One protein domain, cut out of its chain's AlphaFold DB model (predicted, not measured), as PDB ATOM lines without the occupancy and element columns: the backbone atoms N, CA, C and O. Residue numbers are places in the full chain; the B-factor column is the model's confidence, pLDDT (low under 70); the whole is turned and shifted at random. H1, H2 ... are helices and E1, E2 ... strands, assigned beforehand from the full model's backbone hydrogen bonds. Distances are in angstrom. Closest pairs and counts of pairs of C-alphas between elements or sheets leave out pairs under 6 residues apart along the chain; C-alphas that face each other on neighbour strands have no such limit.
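Overview. This is residues 152 to 319 of the 320 residues of an uncharacterized protein of Thermoprotei archaeon (UniProt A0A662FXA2). A twisted antiparallel sheet forms a wall, with its long strands E1, E2 and E7 side by side and three helices on one face: H1 slantwise over the strands, H2 near one end, and H5 beside the strands. The small hairpin E3 and E4 lies at one end of the domain and the loop of residues 230 to 249 reaches toward the other. The printed part has 168 residues with five named helices and eight named strands, in the order E1 E2 E3 E4 H1 H2 E5 E6 H3 E7 H4 E8 H5; the class is mixed, helices and strands. It is compact, with a radius of gyration of the C-alphas of 16.6 A and spans of 50 by 41 by 25 A.

Arrangement. The branched sheet has E1, residues 152 to 163, with three neighbours. On one side of it is E2, residues 172 to 181, a hairpin with E1, where N 157 and O 177 are 2.9 A apart. On the other side are E5, residues 226 to 229, with N 227 and O 162 at 2.8 A, and E6, residues 250 to 258, with N 252 and O 156 at 2.8 A. E6 bends by 75 degrees at residue 253. E7, residues 270 to 277, is the antiparallel neighbour of E2, with N 273 and O 176 at 2.9 A, and of the edge strand E8, residues 288 to 290, with N 290 and O 274 at 2.8 A. H1, residues 198 to 213, is on the sheet at a height of 8.5 A, over E1, E2 and E7; its closest C-alphas to E2 are Leu 202 and Ala 177, 5.9 A. H2, residues 215 to 222, is on the same face and touches H1 only at the corner, with the C-alphas of Arg 211 and Ala 218 closest at 5.3 A. H5, residues 292 to 301, also on that face and over none of the strands, touches H1 with residues 209 to 213 of H1 alone, at a steep tilt of 63 degrees; the C-alphas of Phe 213 and Leu 299 are closest, 6.3 A. E3, residues 187 to 189, and E4, residues 195 to 197, form a hairpin, with N 188 and O 196 at 2.9 A. H3, residues 259 to 262, only grazes the sheet, and H4, residues 279 to 283, is not on it. In H1, H2, H4 and H5 every O i to N i+4 pair is within hydrogen-bond range; H3 is too short for one.

Along the chain. E1 begins at C-alpha 152 (-41.175, 28.901, 52.764) and is 35.7 A long. E2 is 29.1 A, E7 23.4 A, E6 20.3 A, H1 21.3 A and H5 14.3 A, ending at C-alpha 301 (-34.930, 38.831, 22.414).

Size, cuts and confidence. The C-alphas of Gly 193 and Glu 240 are the farthest apart, 52.9 A. The printed part has no cut. The link from E5 to E6 is long, 20 residues. Mean pLDDT of the printed part is 84.7; residues 168 to 169, 230 to 249, 285 and 319 are under 70.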
ATOM      1  N   PHE A 152     -42.130  28.919  53.867       90.25
ATOM      2  CA  PHE A 152     -41.175  28.901  52.764       90.25
ATOM      3  C   PHE A 152     -40.034  29.872  53.064       90.25
ATOM      4  O   PHE A 152     -40.130  30.714  53.957       90.25
ATOM      5  N   TYR A 153     -38.959  29.798  52.292       92.44
ATOM      6  CA  TYR A 153     -37.786  30.643  52.452       92.44
ATOM      7  C   TYR A 153     -37.579  31.495  51.213       92.44
ATOM      8  O   TYR A 153     -37.493  30.996  50.094       92.44
ATOM      9  N   ARG A 154     -37.480  32.806  51.424       92.69
ATOM     10  CA  ARG A 154     -37.202  33.782  50.381       92.69
ATOM     11  C   ARG A 154     -35.746  34.213  50.425       92.69
ATOM     12  O   ARG A 154     -35.233  34.636  51.462       92.69
ATOM     13  N   ASN A 155     -35.108  34.165  49.267       94.75
ATOM     14  CA  ASN A 155     -33.850  34.839  48.990       94.75
ATOM     15  C   ASN A 155     -34.122  35.950  47.976       94.75
ATOM     16  O   ASN A 155     -34.851  35.741  47.008       94.75
ATOM     17  N   MET A 156     -33.578  37.141  48.195       93.50
ATOM     18  CA  MET A 156     -33.884  38.299  47.357       93.50
ATOM     19  C   MET A 156     -32.673  39.213  47.221       93.50
ATOM     20  O   MET A 156     -31.940  39.435  48.183       93.50
ATOM     21  N   ILE A 157     -32.493  39.774  46.030       93.00
ATOM     22  CA  ILE A 157     -31.567  40.873  45.767       93.00
ATOM     23  C   ILE A 157     -32.362  42.012  45.149       93.00
ATOM     24  O   ILE A 157     -33.062  41.809  44.155       93.00
ATOM     25  N   VAL A 158     -32.212  43.210  45.713       91.56
ATOM     26  CA  VAL A 158     -32.783  44.440  45.161       91.56
ATOM     27  C   VAL A 158     -31.678  45.455  44.895       91.56
ATOM     28  O   VAL A 158     -30.830  45.711  45.753       91.56
ATOM     29  N   ARG A 159     -31.695  46.048  43.700       90.00
ATOM     30  CA  ARG A 159     -30.873  47.199  43.333       90.00
ATOM     31  C   ARG A 159     -31.739  48.411  43.038       90.00
ATOM     32  O   ARG A 159     -32.598  48.350  42.164       90.00
ATOM     33  N   ASN A 160     -31.468  49.503  43.746       88.94
ATOM     34  CA  ASN A 160     -32.161  50.773  43.583       88.94
ATOM     35  C   ASN A 160     -31.220  51.818  42.994       88.94
ATOM     36  O   ASN A 160     -30.105  51.986  43.483       88.94
ATOM     37  N   TYR A 161     -31.693  52.539  41.986       87.94
ATOM     38  CA  TYR A 161     -30.973  53.629  41.345       87.94
ATOM     39  C   TYR A 161     -31.724  54.937  41.532       87.94
ATOM     40  O   TYR A 161     -32.939  54.990  41.348       87.94
ATOM     41  N   THR A 162     -30.989  55.996  41.853       88.06
ATOM     42  CA  THR A 162     -31.517  57.362  41.920       88.06
ATOM     43  C   THR A 162     -30.567  58.340  41.239       88.06
ATOM     44  O   THR A 162     -29.388  58.033  41.052       88.06
ATOM     45  N   ALA A 163     -31.064  59.511  40.849       86.19
ATOM     46  CA  ALA A 163     -30.239  60.546  40.237       86.19
ATOM     47  C   ALA A 163     -29.179  61.052  41.232       86.19
ATOM     48  O   ALA A 163     -29.433  61.143  42.434       86.19
ATOM     49  N   THR A 164     -27.977  61.369  40.746       84.19
ATOM     50  CA  THR A 164     -26.922  61.954  41.594       84.19
ATOM     51  C   THR A 164     -27.145  63.432  41.880       84.19
ATOM     52  O   THR A 164     -26.696  63.929  42.910       84.19
ATOM     53  N   LYS A 165     -27.851  64.124  40.985       81.69
ATOM     54  CA  LYS A 165     -28.280  65.509  41.169       81.69
ATOM     55  C   LYS A 165     -29.678  65.542  41.767       81.69
ATOM     56  O   LYS A 165     -30.514  64.705  41.424       81.69
ATOM     57  N   GLU A 166     -29.934  66.533  42.611       73.06
ATOM     58  CA  GLU A 166     -31.286  66.823  43.074       73.06
ATOM     59  C   GLU A 166     -32.159  67.196  41.874       73.06
ATOM     60  O   GLU A 166     -31.835  68.091  41.090       73.06
ATOM     61  N   LEU A 167     -33.246  66.449  41.704       71.12
ATOM     62  CA  LEU A 167     -34.257  66.701  40.691       71.12
ATOM     63  C   LEU A 167     -35.521  67.217  41.388       71.12
ATOM     64  O   LEU A 167     -35.815  66.785  42.504       71.12
ATOM     65  N   PRO A 168     -36.313  68.080  40.728       66.62
ATOM     66  CA  PRO A 168     -37.580  68.569  41.277       66.62
ATOM     67  C   PRO A 168     -38.634  67.461  41.446       66.62
ATOM     68  O   PRO A 168     -39.649  67.675  42.102       66.62
ATOM     69  N   TYR A 169     -38.399  66.278  40.871       68.88
ATOM     70  CA  TYR A 169     -39.256  65.104  40.993       68.88
ATOM     71  C   TYR A 169     -38.444  63.892  41.437       68.88
ATOM     72  O   TYR A 169     -37.272  63.766  41.066       68.88
ATOM     73  N   PRO A 170     -39.066  62.945  42.155       70.31
ATOM     74  CA  PRO A 170     -38.382  61.726  42.516       70.31
ATOM     75  C   PRO A 170     -38.063  60.875  41.297       70.31
ATOM     76  O   PRO A 170     -38.929  60.560  40.479       70.31
ATOM     77  N   PHE A 171     -36.799  60.476  41.224       80.88
ATOM     78  CA  PHE A 171     -36.307  59.495  40.278       80.88
ATOM     79  C   PHE A 171     -35.838  58.258  41.039       80.88
ATOM     80  O   PHE A 171     -34.890  58.324  41.831       80.88
ATOM     81  N   LEU A 172     -36.504  57.132  40.793       86.62
ATOM     82  CA  LEU A 172     -36.186  55.843  41.389       86.62
ATOM     83  C   LEU A 172     -36.383  54.729  40.362       86.62
ATOM     84  O   LEU A 172     -37.452  54.597  39.769       86.62
ATOM     85  N   VAL A 173     -35.377  53.876  40.216       89.62
ATOM     86  CA  VAL A 173     -35.496  52.608  39.494       89.62
ATOM     87  C   VAL A 173     -35.165  51.472  40.446       89.62
ATOM     88  O   VAL A 173     -34.042  51.385  40.933       89.62
ATOM     89  N   GLU A 174     -36.131  50.597  40.688       90.12
ATOM     90  CA  GLU A 174     -35.984  49.391  41.499       90.12
ATOM     91  C   GLU A 174     -35.894  48.170  40.583       90.12
ATOM     92  O   GLU A 174     -36.771  47.941  39.749       90.12
ATOM     93  N   VAL A 175     -34.844  47.372  40.757       93.12
ATOM     94  CA  VAL A 175     -34.597  46.130  40.020       93.12
ATOM     95  C   VAL A 175     -34.425  45.005  41.028       93.12
ATOM     96  O   VAL A 175     -33.523  45.045  41.861       93.12
ATOM     97  N   ARG A 176     -35.276  43.984  40.963       93.00
ATOM     98  CA  ARG A 176     -35.335  42.907  41.954       93.00
ATOM     99  C   ARG A 176     -35.317  41.533  41.297       93.00
ATOM    100  O   ARG A 176     -36.012  41.306  40.307       93.00
ATOM    101  N   ALA A 177     -34.584  40.616  41.921       95.62
ATOM    102  CA  ALA A 177     -34.694  39.181  41.694       95.62
ATOM    103  C   ALA A 177     -34.989  38.466  43.018       95.62
ATOM    104  O   ALA A 177     -34.325  38.722  44.027       95.62
ATOM    105  N   THR A 178     -35.962  37.562  43.002       95.31
ATOM    106  CA  THR A 178     -36.448  36.831  44.176       95.31
ATOM    107  C   THR A 178     -36.492  35.340  43.880       95.31
ATOM    108  O   THR A 178     -36.961  34.942  42.824       95.31
ATOM    109  N   TYR A 179     -36.057  34.511  44.821       95.69
ATOM    110  CA  TYR A 179     -36.153  33.056  44.758       95.69
ATOM    111  C   TYR A 179     -36.858  32.542  46.010       95.69
ATOM    112  O   TYR A 179     -36.486  32.931  47.120       95.69
ATOM    113  N   ILE A 180     -37.869  31.690  45.841       93.94
ATOM    114  CA  ILE A 180     -38.642  31.108  46.945       93.94
ATOM    115  C   ILE A 180     -38.452  29.594  46.939       93.94
ATOM    116  O   ILE A 180     -38.639  28.959  45.904       93.94
ATOM    117  N   SER A 181     -38.111  29.016  48.087       92.62
ATOM    118  CA  SER A 181     -37.862  27.580  48.248       92.62
ATOM    119  C   SER A 181     -38.598  26.997  49.459       92.62
ATOM    120  O   SER A 181     -38.875  27.726  50.415       92.62
ATOM    121  N   PRO A 182     -38.937  25.694  49.442       89.00
ATOM    122  CA  PRO A 182     -39.565  25.023  50.587       89.00
ATOM    123  C   PRO A 182     -38.621  24.901  51.792       89.00
ATOM    124  O   PRO A 182     -39.073  24.845  52.931       89.00
ATOM    125  N   GLU A 183     -37.313  24.924  51.557       88.38
ATOM    126  CA  GLU A 183     -36.279  24.844  52.585       88.38
ATOM    127  C   GLU A 183     -35.255  25.984  52.446       88.38
ATOM    128  O   GLU A 183     -35.186  26.623  51.389       88.38
ATOM    129  N   PRO A 184     -34.457  26.287  53.486       91.06
ATOM    130  CA  PRO A 184     -33.382  27.267  53.383       91.06
ATOM    131  C   PRO A 184     -32.332  26.797  52.373       91.06
ATOM    132  O   PRO A 184     -31.689  25.769  52.569       91.06
ATOM    133  N   LEU A 185     -32.100  27.582  51.321       90.25
ATOM    134  CA  LEU A 185     -31.122  27.260  50.285       90.25
ATOM    135  C   LEU A 185     -29.990  28.280  50.277       90.25
ATOM    136  O   LEU A 185     -30.198  29.483  50.134       90.25
ATOM    137  N   GLU A 186     -28.760  27.791  50.398       91.50
ATOM    138  CA  GLU A 186     -27.563  28.620  50.222       91.50
ATOM    139  C   GLU A 186     -26.971  28.514  48.818       91.50
ATOM    140  O   GLU A 186     -26.333  29.453  48.340       91.50
ATOM    141  N   TYR A 187     -27.191  27.381  48.155       93.56
ATOM    142  CA  TYR A 187     -26.622  27.057  46.857       93.56
ATOM    143  C   TYR A 187     -27.712  26.622  45.889       93.56
ATOM    144  O   TYR A 187     -28.707  26.027  46.291       93.56
ATOM    145  N   ILE A 188     -27.473  26.876  44.608       92.38
ATOM    146  CA  ILE A 188     -28.239  26.318  43.498       92.38
ATOM    147  C   ILE A 188     -27.313  25.535  42.579       92.38
ATOM    148  O   ILE A 188     -26.105  25.789  42.536       92.38
ATOM    149  N   THR A 189     -27.908  24.636  41.809       89.25
ATOM    150  CA  THR A 189     -27.252  23.971  40.687       89.25
ATOM    151  C   THR A 189     -27.863  24.507  39.400       89.25
ATOM    152  O   THR A 189     -29.085  24.481  39.251       89.25
ATOM    153  N   THR A 190     -27.027  25.032  38.508       82.38
ATOM    154  CA  THR A 190     -27.434  25.492  37.174       82.38
ATOM    155  C   THR A 190     -27.725  24.303  36.261       82.38
ATOM    156  O   THR A 190     -27.294  23.182  36.535       82.38
ATOM    157  N   ASP A 191     -28.364  24.552  35.118       83.56
ATOM    158  CA  ASP A 191     -28.641  23.515  34.107       83.56
ATOM    159  C   ASP A 191     -27.368  22.821  33.591       83.56
ATOM    160  O   ASP A 191     -27.391  21.670  33.173       83.56
ATOM    161  N   THR A 192     -26.222  23.500  33.673       79.06
ATOM    162  CA  THR A 192     -24.901  22.956  33.326       79.06
ATOM    163  C   THR A 192     -24.276  22.090  34.428       79.06
ATOM    164  O   THR A 192     -23.112  21.709  34.322       79.06
ATOM    165  N   GLY A 193     -25.003  21.815  35.516       81.62
ATOM    166  CA  GLY A 193     -24.528  21.033  36.660       81.62
ATOM    167  C   GLY A 193     -23.582  21.791  37.597       81.62
ATOM    168  O   GLY A 193     -23.078  21.216  38.563       81.62
ATOM    169  N   ARG A 194     -23.325  23.083  37.354       84.50
ATOM    170  CA  ARG A 194     -22.440  23.886  38.206       84.50
ATOM    171  C   ARG A 194     -23.179  24.321  39.461       84.50
ATOM    172  O   ARG A 194     -24.270  24.882  39.397       84.50
ATOM    173  N   ARG A 195     -22.549  24.112  40.615       92.06
ATOM    174  CA  ARG A 195     -23.053  24.588  41.902       92.06
ATOM    175  C   ARG A 195     -22.536  25.996  42.183       92.06
ATOM    176  O   ARG A 195     -21.338  26.245  42.081       92.06
ATOM    177  N   MET A 196     -23.417  26.904  42.586       94.06
ATOM    178  CA  MET A 196     -23.051  28.270  42.974       94.06
ATOM    179  C   MET A 196     -23.900  28.773  44.134       94.06
ATOM    180  O   MET A 196     -24.973  28.233  44.398       94.06
ATOM    181  N   ARG A 197     -23.442  29.819  44.830       94.94
ATOM    182  CA  ARG A 197     -24.242  30.443  45.892       94.94
ATOM    183  C   ARG A 197     -25.489  31.088  45.285       94.94
ATOM    184  O   ARG A 197     -25.386  31.845  44.321       94.94
ATOM    185  N   LEU A 198     -26.653  30.836  45.883       95.12
ATOM    186  CA  LEU A 198     -27.942  31.365  45.426       95.12
ATOM    187  C   LEU A 198     -27.924  32.899  45.348       95.12
ATOM    188  O   LEU A 198     -28.375  33.485  44.367       95.12
ATOM    189  N   LEU A 199     -27.333  33.558  46.347       94.38
ATOM    190  CA  LEU A 199     -27.198  35.016  46.346       94.38
ATOM    191  C   LEU A 199     -26.325  35.534  45.199       94.38
ATOM    192  O   LEU A 199     -26.624  36.591  44.648       94.38
ATOM    193  N   ASP A 200     -25.281  34.802  44.807       94.38
ATOM    194  CA  ASP A 200     -24.438  35.198  43.676       94.38
ATOM    195  C   ASP A 200     -25.210  35.063  42.357       94.38
ATOM    196  O   ASP A 200     -25.148  35.957  41.514       94.38
ATOM    197  N   ALA A 201     -26.014  34.005  42.209       95.50
ATOM    198  CA  ALA A 201     -26.886  33.816  41.051       95.50
ATOM    199  C   ALA A 201     -27.938  34.932  40.926       95.50
ATOM    200  O   ALA A 201     -28.138  35.495  39.846       95.50
ATOM    201  N   LEU A 202     -28.558  35.315  42.048       96.25
ATOM    202  CA  LEU A 202     -29.489  36.443  42.114       96.25
ATOM    203  C   LEU A 202     -28.796  37.769  41.768       96.25
ATOM    204  O   LEU A 202     -29.329  38.556  40.988       96.25
ATOM    205  N   ARG A 203     -27.584  38.012  42.287       94.38
ATOM    206  CA  ARG A 203     -26.789  39.213  41.972       94.38
ATOM    207  C   ARG A 203     -26.444  39.301  40.490       94.38
ATOM    208  O   ARG A 203     -26.581  40.375  39.904       94.38
ATOM    209  N   ILE A 204     -26.013  38.194  39.885       94.50
ATOM    210  CA  ILE A 204     -25.713  38.122  38.450       94.50
ATOM    211  C   ILE A 204     -26.980  38.381  37.635       94.50
ATOM    212  O   ILE A 204     -26.948  39.193  36.713       94.50
ATOM    213  N   THR A 205     -28.103  37.779  38.027       96.62
ATOM    214  CA  THR A 205     -29.396  37.990  37.368       96.62
ATOM    215  C   THR A 205     -29.801  39.462  37.386       96.62
ATOM    216  O   THR A 205     -30.057  40.034  36.329       96.62
ATOM    217  N   VAL A 206     -29.767  40.119  38.551       95.31
ATOM    218  CA  VAL A 206     -30.077  41.555  38.660       95.31
ATOM    219  C   VAL A 206     -29.103  42.402  37.840       95.31
ATOM    220  O   VAL A 206     -29.532  43.314  37.137       95.31
ATOM    221  N   ARG A 207     -27.801  42.098  37.867       93.44
ATOM    222  CA  ARG A 207     -26.800  42.820  37.063       93.44
ATOM    223  C   ARG A 207     -27.093  42.707  35.565       93.44
ATOM    224  O   ARG A 207     -27.014  43.704  34.852       93.44
ATOM    225  N   ASN A 208     -27.455  41.516  35.096       94.81
ATOM    226  CA  ASN A 208     -27.812  41.283  33.700       94.81
ATOM    227  C   ASN A 208     -29.128  41.983  33.333       94.81
ATOM    228  O   ASN A 208     -29.225  42.562  32.254       94.81
ATOM    229  N   MET A 209     -30.107  42.037  34.241       96.12
ATOM    230  CA  MET A 209     -31.305  42.857  34.040       96.12
ATOM    231  C   MET A 209     -30.948  44.337  33.876       96.12
ATOM    232  O   MET A 209     -31.358  44.944  32.896       96.12
ATOM    233  N   VAL A 210     -30.145  44.926  34.767       93.44
ATOM    234  CA  VAL A 210     -29.750  46.341  34.633       93.44
ATOM    235  C   VAL A 210     -29.049  46.577  33.295       93.44
ATOM    236  O   VAL A 210     -29.443  47.460  32.543       93.44
ATOM    237  N   ARG A 211     -28.061  45.744  32.954       92.56
ATOM    238  CA  ARG A 211     -27.245  45.928  31.747       92.56
ATOM    239  C   ARG A 211     -28.038  45.780  30.447       92.56
ATOM    240  O   ARG A 211     -27.794  46.531  29.508       92.56
ATOM    241  N   PHE A 212     -28.956  44.816  30.377       93.81
ATOM    242  CA  PHE A 212     -29.613  44.456  29.120       93.81
ATOM    243  C   PHE A 212     -31.081  44.868  29.059       93.81
ATOM    244  O   PHE A 212     -31.537  45.261  27.989       93.81
ATOM    245  N   PHE A 213     -31.830  44.834  30.161       94.44
ATOM    246  CA  PHE A 213     -33.215  45.317  30.200       94.44
ATOM    247  C   PHE A 213     -33.272  46.847  30.313       94.44
ATOM    248  O   PHE A 213     -34.077  47.473  29.631       94.44
ATOM    249  N   LEU A 214     -32.363  47.459  31.085       92.81
ATOM    250  CA  LEU A 214     -32.314  48.908  31.330       92.81
ATOM    251  C   LEU A 214     -30.991  49.547  30.863       92.81
ATOM    252  O   LEU A 214     -30.292  50.170  31.666       92.81
ATOM    253  N   PRO A 215     -30.634  49.453  29.568       90.81
ATOM    254  CA  PRO A 215     -29.334  49.919  29.080       90.81
ATOM    255  C   PRO A 215     -29.096  51.417  29.332       90.81
ATOM    256  O   PRO A 215     -27.960  51.831  29.543       90.81
ATOM    257  N   SER A 216     -30.156  52.230  29.368       89.25
ATOM    258  CA  SER A 216     -30.073  53.652  29.722       89.25
ATOM    259  C   SER A 216     -29.624  53.878  31.167       89.25
ATOM    260  O   SER A 216     -28.848  54.795  31.421       89.25
ATOM    261  N   ILE A 217     -30.074  53.038  32.102       91.00
ATOM    262  CA  ILE A 217     -29.677  53.099  33.513       91.00
ATOM    263  C   ILE A 217     -28.245  52.608  33.681       91.00
ATOM    264  O   ILE A 217     -27.471  53.281  34.351       91.00
ATOM    265  N   ALA A 218     -27.876  51.505  33.025       89.69
ATOM    266  CA  ALA A 218     -26.499  51.014  33.035       89.69
ATOM    267  C   ALA A 218     -25.512  52.084  32.531       89.69
ATOM    268  O   ALA A 218     -24.538  52.405  33.201       89.69
ATOM    269  N   HIS A 219     -25.821  52.724  31.401       90.94
ATOM    270  CA  HIS A 219     -24.993  53.804  30.853       90.94
ATOM    271  C   HIS A 219     -24.945  55.047  31.749       90.94
ATOM    272  O   HIS A 219     -23.927  55.731  31.831       90.94
ATOM    273  N   ALA A 220     -26.056  55.374  32.412       87.69
ATOM    274  CA  ALA A 220     -26.104  56.484  33.357       87.69
ATOM    275  C   ALA A 220     -25.301  56.189  34.637       87.69
ATOM    276  O   ALA A 220     -24.723  57.118  35.201       87.69
ATOM    277  N   GLU A 221     -25.258  54.930  35.082       88.31
ATOM    278  CA  GLU A 221     -24.429  54.468  36.202       88.31
ATOM    279  C   GLU A 221     -22.945  54.619  35.849       88.31
ATOM    280  O   GLU A 221     -22.215  55.277  36.586       88.31
ATOM    281  N   ASP A 222     -22.526  54.137  34.672       88.44
ATOM    282  CA  ASP A 222     -21.138  54.248  34.190       88.44
ATOM    283  C   ASP A 222     -20.662  55.710  34.082       88.44
ATOM    284  O   ASP A 222     -19.493  56.024  34.308       88.44
ATOM    285  N   LYS A 223     -21.580  56.631  33.765       89.44
ATOM    286  CA  LYS A 223     -21.319  58.078  33.688       89.44
ATOM    287  C   LYS A 223     -21.435  58.815  35.027       89.44
ATOM    288  O   LYS A 223     -21.248  60.030  35.054       89.44
ATOM    289  N   GLY A 224     -21.809  58.136  36.112       85.88
ATOM    290  CA  GLY A 224     -22.048  58.755  37.420       85.88
ATOM    291  C   GLY A 224     -23.270  59.686  37.476       85.88
ATOM    292  O   GLY A 224     -23.379  60.524  38.373       85.88
ATOM    293  N   ALA A 225     -24.199  59.581  36.522       85.94
ATOM    294  CA  ALA A 225     -25.432  60.375  36.487       85.94
ATOM    295  C   ALA A 225     -26.534  59.794  37.393       85.94
ATOM    296  O   ALA A 225     -27.402  60.522  37.880       85.94
ATOM    297  N   VAL A 226     -26.483  58.486  37.642       88.00
ATOM    298  CA  VAL A 226     -27.269  57.817  38.680       88.00
ATOM    299  C   VAL A 226     -26.329  57.114  39.647       88.00
ATOM    300  O   VAL A 226     -25.231  56.709  39.273       88.00
ATOM    301  N   ARG A 227     -26.764  56.966  40.894       84.88
ATOM    302  CA  ARG A 227     -26.055  56.194  41.915       84.88
ATOM    303  C   ARG A 227     -26.896  55.022  42.382       84.88
ATOM    304  O   ARG A 227     -28.115  55.139  42.527       84.88
ATOM    305  N   TYR A 228     -26.214  53.917  42.652       81.94
ATOM    306  CA  TYR A 228     -26.767  52.811  43.414       81.94
ATOM    307  C   TYR A 228     -26.944  53.229  44.881       81.94
ATOM    308  O   TYR A 228     -26.089  53.912  45.445       81.94
ATOM    309  N   VAL A 229     -28.062  52.833  45.491       75.25
ATOM    310  CA  VAL A 229     -28.382  53.145  46.887       75.25
ATOM    311  C   VAL A 229     -28.617  51.853  47.665       75.25
ATOM    312  O   VAL A 229     -29.485  51.052  47.308       75.25
ATOM    313  N   GLU A 230     -27.856  51.666  48.745       61.44
ATOM    314  CA  GLU A 230     -27.950  50.488  49.623       61.44
ATOM    315  C   GLU A 230     -28.978  50.637  50.756       61.44
ATOM    316  O   GLU A 230     -29.372  49.646  51.368       61.44
ATOM    317  N   HIS A 231     -29.460  51.855  51.013       59.75
ATOM    318  CA  HIS A 231     -30.430  52.150  52.067       59.75
ATOM    319  C   HIS A 231     -31.830  52.399  51.496       59.75
ATOM    320  O   HIS A 231     -31.984  52.878  50.370       59.75
ATOM    321  N   SER A 232     -32.860  52.091  52.287       56.09
ATOM    322  CA  SER A 232     -34.233  52.490  51.974       56.09
ATOM    323  C   SER A 232     -34.324  54.013  51.933       56.09
ATOM    324  O   SER A 232     -33.968  54.685  52.897       56.09
ATOM    325  N   LEU A 233     -34.811  54.548  50.815       59.31
ATOM    326  CA  LEU A 233     -35.152  55.958  50.683       59.31
ATOM    327  C   LEU A 233     -36.667  56.084  50.816       59.31
ATOM    328  O   LEU A 233     -37.407  55.502  50.027       59.31
ATOM    329  N   GLU A 234     -37.140  56.825  51.811       57.66
ATOM    330  CA  GLU A 234     -38.505  57.341  51.765       57.66
ATOM    331  C   GLU A 234     -38.473  58.596  50.900       57.66
ATOM    332  O   GLU A 234     -37.699  59.522  51.148       57.66
ATOM    333  N   ILE A 235     -39.282  58.615  49.845       63.78
ATOM    334  CA  ILE A 235     -39.413  59.812  49.028       63.78
ATOM    335  C   ILE A 235     -40.381  60.747  49.750       63.78
ATOM    336  O   ILE A 235     -41.595  60.628  49.610       63.78
ATOM    337  N   THR A 236     -39.832  61.657  50.551       53.47
ATOM    338  CA  THR A 236     -40.608  62.557  51.416       53.47
ATOM    339  C   THR A 236     -41.116  63.806  50.698       53.47
ATOM    340  O   THR A 236     -42.112  64.381  51.121       53.47
ATOM    341  N   ASN A 237     -40.489  64.207  49.586       57.19
ATOM    342  CA  ASN A 237     -40.862  65.400  48.811       57.19
ATOM    343  C   ASN A 237     -41.888  65.077  47.712       57.19
ATOM    344  O   ASN A 237     -41.695  65.404  46.542       57.19
ATOM    345  N   LEU A 238     -42.965  64.383  48.077       60.91
ATOM    346  CA  LEU A 238     -44.112  64.174  47.197       60.91
ATOM    347  C   LEU A 238     -45.191  65.221  47.520       60.91
ATOM    348  O   LEU A 238     -45.421  65.496  48.696       60.91
ATOM    349  N   PRO A 239     -45.874  65.795  46.513       57.88
ATOM    350  CA  PRO A 239     -47.115  66.538  46.729       57.88
ATOM    351  C   PRO A 239     -48.092  65.759  47.628       57.88
ATOM    352  O   PRO A 239     -48.238  64.552  47.448       57.88
ATOM    353  N   GLU A 240     -48.794  66.437  48.545       56.16
ATOM    354  CA  GLU A 240     -49.631  65.815  49.600       56.16
ATOM    355  C   GLU A 240     -50.689  64.818  49.091       56.16
ATOM    356  O   GLU A 240     -51.127  63.938  49.827       56.16
ATOM    357  N   TYR A 241     -51.093  64.931  47.824       54.00
ATOM    358  CA  TYR A 241     -52.080  64.063  47.180       54.00
ATOM    359  C   TYR A 241     -51.487  62.806  46.514       54.00
ATOM    360  O   TYR A 241     -52.232  62.047  45.890       54.00
ATOM    361  N   LEU A 242     -50.169  62.589  46.581       55.84
ATOM    362  CA  LEU A 242     -49.498  61.419  46.011       55.84
ATOM    363  C   LEU A 242     -49.122  60.409  47.099       55.84
ATOM    364  O   LEU A 242     -48.633  60.757  48.171       55.84
ATOM    365  N   GLU A 243     -49.351  59.132  46.798       55.38
ATOM    366  CA  GLU A 243     -49.028  58.023  47.691       55.38
ATOM    367  C   GLU A 243     -47.519  57.973  47.967       55.38
ATOM    368  O   GLU A 243     -46.702  58.063  47.044       55.38
ATOM    369  N   ARG A 244     -47.142  57.826  49.245       61.44
ATOM    370  CA  ARG A 244     -45.735  57.737  49.653       61.44
ATOM    371  C   ARG A 244     -45.056  56.563  48.953       61.44
ATOM    372  O   ARG A 244     -45.495  55.418  49.061       61.44
ATOM    373  N   VAL A 245     -43.958  56.839  48.255       61.44
ATOM    374  CA  VAL A 245     -43.177  55.803  47.574       61.44
ATOM    375  C   VAL A 245     -42.215  55.167  48.576       61.44
ATOM    376  O   VAL A 245     -41.226  55.785  48.972       61.44
ATOM    377  N   TYR A 246     -42.479  53.916  48.949       58.22
ATOM    378  CA  TYR A 246     -41.577  53.125  49.787       58.22
ATOM    379  C   TYR A 246     -40.585  52.321  48.941       58.22
ATOM    380  O   TYR A 246     -40.954  51.705  47.932       58.22
ATOM    381  N   VAL A 247     -39.324  52.301  49.381       59.22
ATOM    382  CA  VAL A 247     -38.223  51.561  48.753       59.22
ATOM    383  C   VAL A 247     -37.948  50.266  49.510       59.22
ATOM    384  O   VAL A 247     -37.672  50.284  50.712       59.22
ATOM    385  N   THR A 248     -37.933  49.145  48.787       59.12
ATOM    386  CA  THR A 248     -37.372  47.887  49.297       59.12
ATOM    387  C   THR A 248     -35.891  47.869  48.928       59.12
ATOM    388  O   THR A 248     -35.561  47.915  47.748       59.12
ATOM    389  N   ALA A 249     -34.982  47.854  49.900       64.06
ATOM    390  CA  ALA A 249     -33.542  47.806  49.642       64.06
ATOM    391  C   ALA A 249     -32.919  46.541  50.237       64.06
ATOM    392  O   ALA A 249     -33.384  46.021  51.251       64.06
ATOM    393  N   GLY A 250     -31.837  46.076  49.610       76.44
ATOM    394  CA  GLY A 250     -30.908  45.139  50.227       76.44
ATOM    395  C   GLY A 250     -30.944  43.707  49.699       76.44
ATOM    396  O   GLY A 250     -31.474  43.389  48.631       76.44
ATOM    397  N   THR A 251     -30.270  42.851  50.462       85.88
ATOM    398  CA  THR A 251     -30.170  41.410  50.241       85.88
ATOM    399  C   THR A 251     -30.942  40.704  51.348       85.88
ATOM    400  O   THR A 251     -30.653  40.920  52.522       85.88
ATOM    401  N   GLU A 252     -31.883  39.836  50.995       87.75
ATOM    402  CA  GLU A 252     -32.518  38.919  51.941       87.75
ATOM    403  C   GLU A 252     -31.969  37.512  51.720       87.75
ATOM    404  O   GLU A 252     -31.945  37.025  50.588       87.75
ATOM    405  N   LYS A 253     -31.548  36.852  52.803       90.94
ATOM    406  CA  LYS A 253     -31.109  35.456  52.787       90.94
ATOM    407  C   LYS A 253     -32.026  34.629  53.675       90.94
ATOM    408  O   LYS A 253     -32.170  34.961  54.848       90.94
ATOM    409  N   ASN A 254     -32.590  33.553  53.127       90.44
ATOM    410  CA  ASN A 254     -33.432  32.593  53.850       90.44
ATOM    411  C   ASN A 254     -34.451  33.258  54.790       90.44
ATOM    412  O   ASN A 254     -34.649  32.820  55.924       90.44
ATOM    413  N   ARG A 255     -35.094  34.336  54.328       91.56
ATOM    414  CA  ARG A 255     -36.137  35.002  55.099       91.56
ATOM    415  C   ARG A 255     -37.369  34.092  55.110       91.56
ATOM    416  O   ARG A 255     -37.875  33.793  54.029       91.56
ATOM    417  N   PRO A 256     -37.866  33.658  56.278       89.12
ATOM    418  CA  PRO A 256     -39.073  32.850  56.333       89.12
ATOM    419  C   PRO A 256     -40.275  33.685  55.880       89.12
ATOM    420  O   PRO A 256     -40.475  34.809  56.351       89.12
ATOM    421  N   ILE A 257     -41.070  33.128  54.976       86.19
ATOM    422  CA  ILE A 257     -42.323  33.686  54.468       86.19
ATOM    423  C   ILE A 257     -43.430  32.635  54.586       86.19
ATOM    424  O   ILE A 257     -43.170  31.435  54.628       86.19
ATOM    425  N   SER A 258     -44.679  33.077  54.669       81.69
ATOM    426  CA  SER A 258     -45.820  32.153  54.740       81.69
ATOM    427  C   SER A 258     -46.140  31.536  53.373       81.69
ATOM    428  O   SER A 258     -45.855  32.147  52.340       81.69
ATOM    429  N   LYS A 259     -46.793  30.367  53.338       77.25
ATOM    430  CA  LYS A 259     -47.317  29.788  52.084       77.25
ATOM    431  C   LYS A 259     -48.259  30.739  51.344       77.25
ATOM    432  O   LYS A 259     -48.189  30.819  50.123       77.25
ATOM    433  N   GLY A 260     -49.075  31.502  52.073       78.50
ATOM    434  CA  GLY A 260     -49.932  32.529  51.476       78.50
ATOM    435  C   GLY A 260     -49.153  33.637  50.758       78.50
ATOM    436  O   GLY A 260     -49.574  34.080  49.698       78.50
ATOM    437  N   GLU A 261     -47.995  34.045  51.285       76.88
ATOM    438  CA  GLU A 261     -47.107  35.019  50.628       76.88
ATOM    439  C   GLU A 261     -46.396  34.423  49.404       76.88
ATOM    440  O   GLU A 261     -46.168  35.122  48.422       76.88
ATOM    441  N   ALA A 262     -46.082  33.125  49.436       81.00
ATOM    442  CA  ALA A 262     -45.553  32.398  48.283       81.00
ATOM    443  C   ALA A 262     -46.631  32.076  47.226       81.00
ATOM    444  O   ALA A 262     -46.307  31.695  46.101       81.00
ATOM    445  N   ARG A 263     -47.920  32.213  47.561       79.19
ATOM    446  CA  ARG A 263     -49.029  31.839  46.680       79.19
ATOM    447  C   ARG A 263     -49.045  32.725  45.435       79.19
ATOM    448  O   ARG A 263     -49.056  33.947  45.522       79.19
ATOM    449  N   GLY A 264     -49.084  32.092  44.266       74.00
ATOM    450  CA  GLY A 264     -49.034  32.788  42.976       74.00
ATOM    451  C   GLY A 264     -47.618  33.105  42.487       74.00
ATOM    452  O   GLY A 264     -47.469  33.592  41.369       74.00
ATOM    453  N   PHE A 265     -46.585  32.781  43.269       80.44
ATOM    454  CA  PHE A 265     -45.200  32.812  42.820       80.44
ATOM    455  C   PHE A 265     -44.718  31.398  42.468       80.44
ATOM    456  O   PHE A 265     -45.020  30.450  43.196       80.44
ATOM    457  N   PRO A 266     -43.967  31.224  41.368       86.19
ATOM    458  CA  PRO A 266     -43.362  29.939  41.051       86.19
ATOM    459  C   PRO A 266     -42.306  29.581  42.108       86.19
ATOM    460  O   PRO A 266     -41.388  30.359  42.376       86.19
ATOM    461  N   LEU A 267     -42.458  28.405  42.724       90.12
ATOM    462  CA  LEU A 267     -41.464  27.854  43.644       90.12
ATOM    463  C   LEU A 267     -40.224  27.416  42.873       90.12
ATOM    464  O   LEU A 267     -40.308  27.002  41.720       90.12
ATOM    465  N   GLU A 268     -39.074  27.515  43.534       92.25
ATOM    466  CA  GLU A 268     -37.767  27.145  42.993       92.25
ATOM    467  C   GLU A 268     -37.409  27.837  41.669       92.25
ATOM    468  O   GLU A 268     -36.544  27.376  40.919       92.25
ATOM    469  N   TYR A 269     -38.013  29.002  41.437       94.75
ATOM    470  CA  TYR A 269     -37.822  29.818  40.253       94.75
ATOM    471  C   TYR A 269     -37.439  31.252  40.630       94.75
ATOM    472  O   TYR A 269     -37.977  31.850  41.564       94.75
ATOM    473  N   CYS A 270     -36.496  31.824  39.888       95.69
ATOM    474  CA  CYS A 270     -36.048  33.194  40.047       95.69
ATOM    475  C   CYS A 270     -37.054  34.148  39.395       95.69
ATOM    476  O   CYS A 270     -37.135  34.249  38.173       95.69
ATOM    477  N   ILE A 271     -37.785  34.896  40.212       95.62
ATOM    478  CA  ILE A 271     -38.800  35.872  39.816       95.62
ATOM    479  C   ILE A 271     -38.155  37.250  39.679       95.62
ATOM    480  O   ILE A 271     -37.485  37.719  40.600       95.62
ATOM    481  N   LYS A 272     -38.378  37.920  38.546       96.25
ATOM    482  CA  LYS A 272     -37.814  39.239  38.235       96.25
ATOM    483  C   LYS A 272     -38.885  40.311  38.333       96.25
ATOM    484  O   LYS A 272     -40.047  40.087  37.992       96.25
ATOM    485  N   TYR A 273     -38.473  41.494  38.761       94.38
ATOM    486  CA  TYR A 273     -39.342  42.654  38.885       94.38
ATOM    487  C   TYR A 273     -38.557  43.936  38.628       94.38
ATOM    488  O   TYR A 273     -37.452  44.095  39.149       94.38
ATOM    489  N   VAL A 274     -39.138  44.857  37.861       93.75
ATOM    490  CA  VAL A 274     -38.610  46.213  37.678       93.75
ATOM    491  C   VAL A 274     -39.720  47.226  37.911       93.75
ATOM    492  O   VAL A 274     -40.816  47.080  37.371       93.75
ATOM    493  N   ARG A 275     -39.426  48.277  38.675       90.44
ATOM    494  CA  ARG A 275     -40.306  49.432  38.869       90.44
ATOM    495  C   ARG A 275     -39.542  50.716  38.591       90.44
ATOM    496  O   ARG A 275     -38.461  50.912  39.137       90.44
ATOM    497  N   ILE A 276     -40.112  51.594  37.773       89.00
ATOM    498  CA  ILE A 276     -39.557  52.919  37.481       89.00
ATOM    499  C   ILE A 276     -40.547  53.976  37.963       89.00
ATOM    500  O   ILE A 276     -41.729  53.937  37.620       89.00
ATOM    501  N   VAL A 277     -40.033  54.915  38.751       84.75
ATOM    502  CA  VAL A 277     -40.730  56.095  39.259       84.75
ATOM    503  C   VAL A 277     -39.969  57.310  38.762       84.75
ATOM    504  O   VAL A 277     -38.788  57.485  39.057       84.75
ATOM    505  N   ASN A 278     -40.637  58.131  37.969       84.38
ATOM    506  CA  ASN A 278     -40.098  59.370  37.428       84.38
ATOM    507  C   ASN A 278     -41.225  60.402  37.281       84.38
ATOM    508  O   ASN A 278     -42.391  60.105  37.547       84.38
ATOM    509  N   GLU A 279     -40.891  61.594  36.795       81.56
ATOM    510  CA  GLU A 279     -41.856  62.670  36.550       81.56
ATOM    511  C   GLU A 279     -43.077  62.220  35.726       81.56
ATOM    512  O   GLU A 279     -44.213  62.505  36.098       81.56
ATOM    513  N   GLN A 280     -42.865  61.471  34.639       80.69
ATOM    514  CA  GLN A 280     -43.957  60.965  33.796       80.69
ATOM    515  C   GLN A 280     -44.877  60.008  34.561       80.69
ATOM    516  O   GLN A 280     -46.096  60.084  34.429       80.69
ATOM    517  N   SER A 281     -44.292  59.138  35.390       78.94
ATOM    518  CA  SER A 281     -45.033  58.171  36.207       78.94
ATOM    519  C   SER A 281     -45.986  58.878  37.174       78.94
ATOM    520  O   SER A 281     -47.128  58.457  37.353       78.94
ATOM    521  N   LEU A 282     -45.532  59.989  37.763       72.44
ATOM    522  CA  LEU A 282     -46.323  60.788  38.701       72.44
ATOM    523  C   LEU A 282     -47.406  61.597  37.988       72.44
ATOM    524  O   LEU A 282     -48.556  61.578  38.420       72.44
ATOM    525  N   ARG A 283     -47.057  62.264  36.876       77.12
ATOM    526  CA  ARG A 283     -48.012  63.041  36.066       77.12
ATOM    527  C   ARG A 283     -49.180  62.177  35.590       77.12
ATOM    528  O   ARG A 283     -50.324  62.609  35.653       77.12
ATOM    529  N   ASN A 284     -48.890  60.944  35.181       77.38
ATOM    530  CA  ASN A 284     -49.890  60.019  34.649       77.38
ATOM    531  C   ASN A 284     -50.551  59.142  35.725       77.38
ATOM    532  O   ASN A 284     -51.428  58.348  35.395       77.38
ATOM    533  N   ARG A 285     -50.133  59.251  36.997       69.31
ATOM    534  CA  ARG A 285     -50.557  58.366  38.103       69.31
ATOM    535  C   ARG A 285     -50.425  56.873  37.764       69.31
ATOM    536  O   ARG A 285     -51.199  56.043  38.233       69.31
ATOM    537  N   SER A 286     -49.436  56.528  36.945       70.88
ATOM    538  CA  SER A 286     -49.208  55.173  36.454       70.88
ATOM    539  C   SER A 286     -47.745  54.811  36.641       70.88
ATOM    540  O   SER A 286     -46.854  55.487  36.127       70.88
ATOM    541  N   TRP A 287     -47.494  53.724  37.353       74.69
ATOM    542  CA  TRP A 287     -46.148  53.244  37.622       74.69
ATOM    543  C   TRP A 287     -45.694  52.349  36.474       74.69
ATOM    544  O   TRP A 287     -46.419  51.433  36.080       74.69
ATOM    545  N   PHE A 288     -44.484  52.562  35.960       86.25
ATOM    546  CA  PHE A 288     -43.905  51.626  35.002       86.25
ATOM    547  C   PHE A 288     -43.423  50.387  35.757       86.25
ATOM    548  O   PHE A 288     -42.320  50.365  36.307       86.25
ATOM    549  N   ILE A 289     -44.283  49.371  35.809       89.44
ATOM    550  CA  ILE A 289     -44.014  48.090  36.462       89.44
ATOM    551  C   ILE A 289     -43.855  47.015  35.390       89.44
ATOM    552  O   ILE A 289     -44.741  46.801  34.562       89.44
ATOM    553  N   TYR A 290     -42.730  46.310  35.437       93.31
ATOM    554  CA  TYR A 290     -42.425  45.187  34.564       93.31
ATOM    555  C   TYR A 290     -42.328  43.922  35.411       93.31
ATOM    556  O   TYR A 290     -41.559  43.847  36.373       93.31
ATOM    557  N   LEU A 291     -43.152  42.939  35.058       91.69
ATOM    558  CA  LEU A 291     -43.228  41.645  35.727       91.69
ATOM    559  C   LEU A 291     -42.377  40.603  34.997       91.69
ATOM    560  O   LEU A 291     -41.928  40.823  33.870       91.69
ATOM    561  N   ASN A 292     -42.202  39.456  35.650       94.12
ATOM    562  CA  ASN A 292     -41.303  38.382  35.246       94.12
ATOM    563  C   ASN A 292     -41.330  38.068  33.739       94.12
ATOM    564  O   ASN A 292     -40.308  38.214  33.080       94.12
ATOM    565  N   ASN A 293     -42.489  37.704  33.182       92.88
ATOM    566  CA  ASN A 293     -42.582  37.215  31.799       92.88
ATOM    567  C   ASN A 293     -42.127  38.260  30.775       92.88
ATOM    568  O   ASN A 293     -41.320  37.950  29.906       92.88
ATOM    569  N   ARG A 294     -42.552  39.518  30.944       94.56
ATOM    570  CA  ARG A 294     -42.153  40.619  30.059       94.56
ATOM    571  C   ARG A 294     -40.645  40.866  30.099       94.56
ATOM    572  O   ARG A 294     -40.021  41.068  29.064       94.56
ATOM    573  N   ILE A 295     -40.057  40.840  31.297       96.19
ATOM    574  CA  ILE A 295     -38.607  40.997  31.464       96.19
ATOM    575  C   ILE A 295     -37.875  39.863  30.746       96.19
ATOM    576  O   ILE A 295     -36.907  40.100  30.029       96.19
ATOM    577  N   GLU A 296     -38.331  38.627  30.929       96.06
ATOM    578  CA  GLU A 296     -37.704  37.467  30.308       96.06
ATOM    579  C   GLU A 296     -37.810  37.470  28.783       96.06
ATOM    580  O   GLU A 296     -36.827  37.164  28.113       96.06
ATOM    581  N   GLU A 297     -38.966  37.827  28.227       95.88
ATOM    582  CA  GLU A 297     -39.170  37.959  26.781       95.88
ATOM    583  C   GLU A 297     -38.195  38.969  26.169       95.88
ATOM    584  O   GLU A 297     -37.485  38.646  25.215       95.88
ATOM    585  N   GLU A 298     -38.081  40.164  26.760       95.31
ATOM    586  CA  GLU A 298     -37.159  41.193  26.275       95.31
ATOM    587  C   GLU A 298     -35.684  40.776  26.408       95.31
ATOM    588  O   GLU A 298     -34.868  41.069  25.529       95.31
ATOM    589  N   LEU A 299     -35.316  40.077  27.485       95.81
ATOM    590  CA  LEU A 299     -33.954  39.571  27.672       95.81
ATOM    591  C   LEU A 299     -33.620  38.437  26.691       95.81
ATOM    592  O   LEU A 299     -32.525  38.432  26.123       95.81
ATOM    593  N   ARG A 300     -34.559  37.517  26.433       95.06
ATOM    594  CA  ARG A 300     -34.405  36.472  25.405       95.06
ATOM    595  C   ARG A 300     -34.255  37.085  24.017       95.06
ATOM    596  O   ARG A 300     -33.368  36.672  23.276       95.06
ATOM    597  N   ALA A 301     -35.042  38.111  23.687       93.56
ATOM    598  CA  ALA A 301     -34.930  38.831  22.414       93.56
ATOM    599  C   ALA A 301     -33.551  39.494  22.229       93.56
ATOM    600  O   ALA A 301     -33.044  39.594  21.115       93.56
ATOM    601  N   LYS A 302     -32.899  39.888  23.330       92.38
ATOM    602  CA  LYS A 302     -31.518  40.404  23.354       92.38
ATOM    603  C   LYS A 302     -30.454  39.296  23.371       92.38
ATOM    604  O   LYS A 302     -29.260  39.584  23.433       92.38
ATOM    605  N   GLY A 303     -30.869  38.032  23.293       91.88
ATOM    606  CA  GLY A 303     -30.000  36.864  23.208       91.88
ATOM    607  C   GLY A 303     -29.410  36.404  24.541       91.88
ATOM    608  O   GLY A 303     -28.379  35.738  24.519       91.88
ATOM    609  N   LEU A 304     -30.005  36.765  25.684       94.00
ATOM    610  CA  LEU A 304     -29.605  36.218  26.984       94.00
ATOM    611  C   LEU A 304     -30.196  34.822  27.202       94.00
ATOM    612  O   LEU A 304     -31.266  34.494  26.689       94.00
ATOM    613  N   ILE A 305     -29.502  34.017  28.007       93.25
ATOM    614  CA  ILE A 305     -29.953  32.681  28.398       93.25
ATOM    615  C   ILE A 305     -30.756  32.811  29.689       93.25
ATOM    616  O   ILE A 305     -30.301  33.440  30.644       93.25
ATOM    617  N   ILE A 306     -31.936  32.201  29.724       94.19
ATOM    618  CA  ILE A 306     -32.755  32.076  30.929       94.19
ATOM    619  C   ILE A 306     -32.868  30.587  31.214       94.19
ATOM    620  O   ILE A 306     -33.435  29.867  30.394       94.19
ATOM    621  N   ASP A 307     -32.259  30.138  32.309       93.56
ATOM    622  CA  ASP A 307     -32.192  28.712  32.643       93.56
ATOM    623  C   ASP A 307     -33.527  28.164  33.174       93.56
ATOM    624  O   ASP A 307     -34.495  28.908  33.359       93.56
ATOM    625  N   SER A 308     -33.586  26.854  33.425       91.94
ATOM    626  CA  SER A 308     -34.794  26.175  33.918       91.94
ATOM    627  C   SER A 308     -35.305  26.708  35.265       91.94
ATOM    628  O   SER A 308     -36.499  26.634  35.553       91.94
ATOM    629  N   ARG A 309     -34.418  27.297  36.075       93.31
ATOM    630  CA  ARG A 309     -34.731  27.942  37.358       93.31
ATOM    631  C   ARG A 309     -34.955  29.447  37.206       93.31
ATOM    632  O   ARG A 309     -35.116  30.146  38.204       93.31
ATOM    633  N   GLY A 310     -34.953  29.972  35.985       94.19
ATOM    634  CA  GLY A 310     -35.170  31.374  35.676       94.19
ATOM    635  C   GLY A 310     -33.954  32.277  35.882       94.19
ATOM    636  O   GLY A 310     -34.091  33.487  35.743       94.19
ATOM    637  N   PHE A 311     -32.764  31.800  36.220       96.25
ATOM    638  CA  PHE A 311     -31.620  32.709  36.331       96.25
ATOM    639  C   PHE A 311     -31.188  33.220  34.955       96.25
ATOM    640  O   PHE A 311     -31.312  32.526  33.945       96.25
ATOM    641  N   VAL A 312     -30.712  34.466  34.916       95.44
ATOM    642  CA  VAL A 312     -30.344  35.145  33.668       95.44
ATOM    643  C   VAL A 312     -28.833  35.108  33.492       95.44
ATOM    644  O   VAL A 312     -28.093  35.715  34.271       95.44
ATOM    645  N   TRP A 313     -28.385  34.473  32.415       93.38
ATOM    646  CA  TRP A 313     -26.981  34.258  32.089       93.38
ATOM    647  C   TRP A 313     -26.584  34.921  30.774       93.38
ATOM    648  O   TRP A 313     -27.391  35.124  29.861       93.38
ATOM    649  N   LEU A 314     -25.293  35.228  30.672       91.25
ATOM    650  CA  LEU A 314     -24.690  35.667  29.424       91.25
ATOM    651  C   LEU A 314     -24.317  34.441  28.583       91.25
ATOM    652  O   LEU A 314     -23.683  33.531  29.118       91.25
ATOM    653  N   PRO A 315     -24.644  34.407  27.282       84.62
ATOM    654  CA  PRO A 315     -24.026  33.446  26.379       84.62
ATOM    655  C   PRO A 315     -22.524  33.725  26.232       84.62
ATOM    656  O   PRO A 315     -22.065  34.856  26.417       84.62
ATOM    657  N   GLU A 316     -21.770  32.705  25.820       78.75
ATOM    658  CA  GLU A 316     -20.304  32.755  25.698       78.75
ATOM    659  C   GLU A 316     -19.785  33.935  24.866       78.75
ATOM    660  O   GLU A 316     -18.726  34.482  25.161       78.75
ATOM    661  N   LYS A 317     -20.555  34.386  23.868       79.19
ATOM    662  CA  LYS A 317     -20.204  35.531  23.014       79.19
ATOM    663  C   LYS A 317     -20.008  36.859  23.764       79.19
ATOM    664  O   LYS A 317     -19.391  37.750  23.201       79.19
ATOM    665  N   TYR A 318     -20.532  37.005  24.987       76.12
ATOM    666  CA  TYR A 318     -20.339  38.204  25.826       76.12
ATOM    667  C   TYR A 318     -19.279  38.021  26.926       76.12
ATOM    668  O   TYR A 318     -19.114  38.914  27.757       76.12
ATOM    669  N   LEU A 319     -18.620  36.858  26.988       68.12
ATOM    670  CA  LEU A 319     -17.528  36.578  27.932       68.12
ATOM    671  C   LEU A 319     -16.139  36.846  27.329       68.12
ATOM    672  O   LEU A 319     -15.143  36.739  28.042       68.12
TER     673      LEU A 319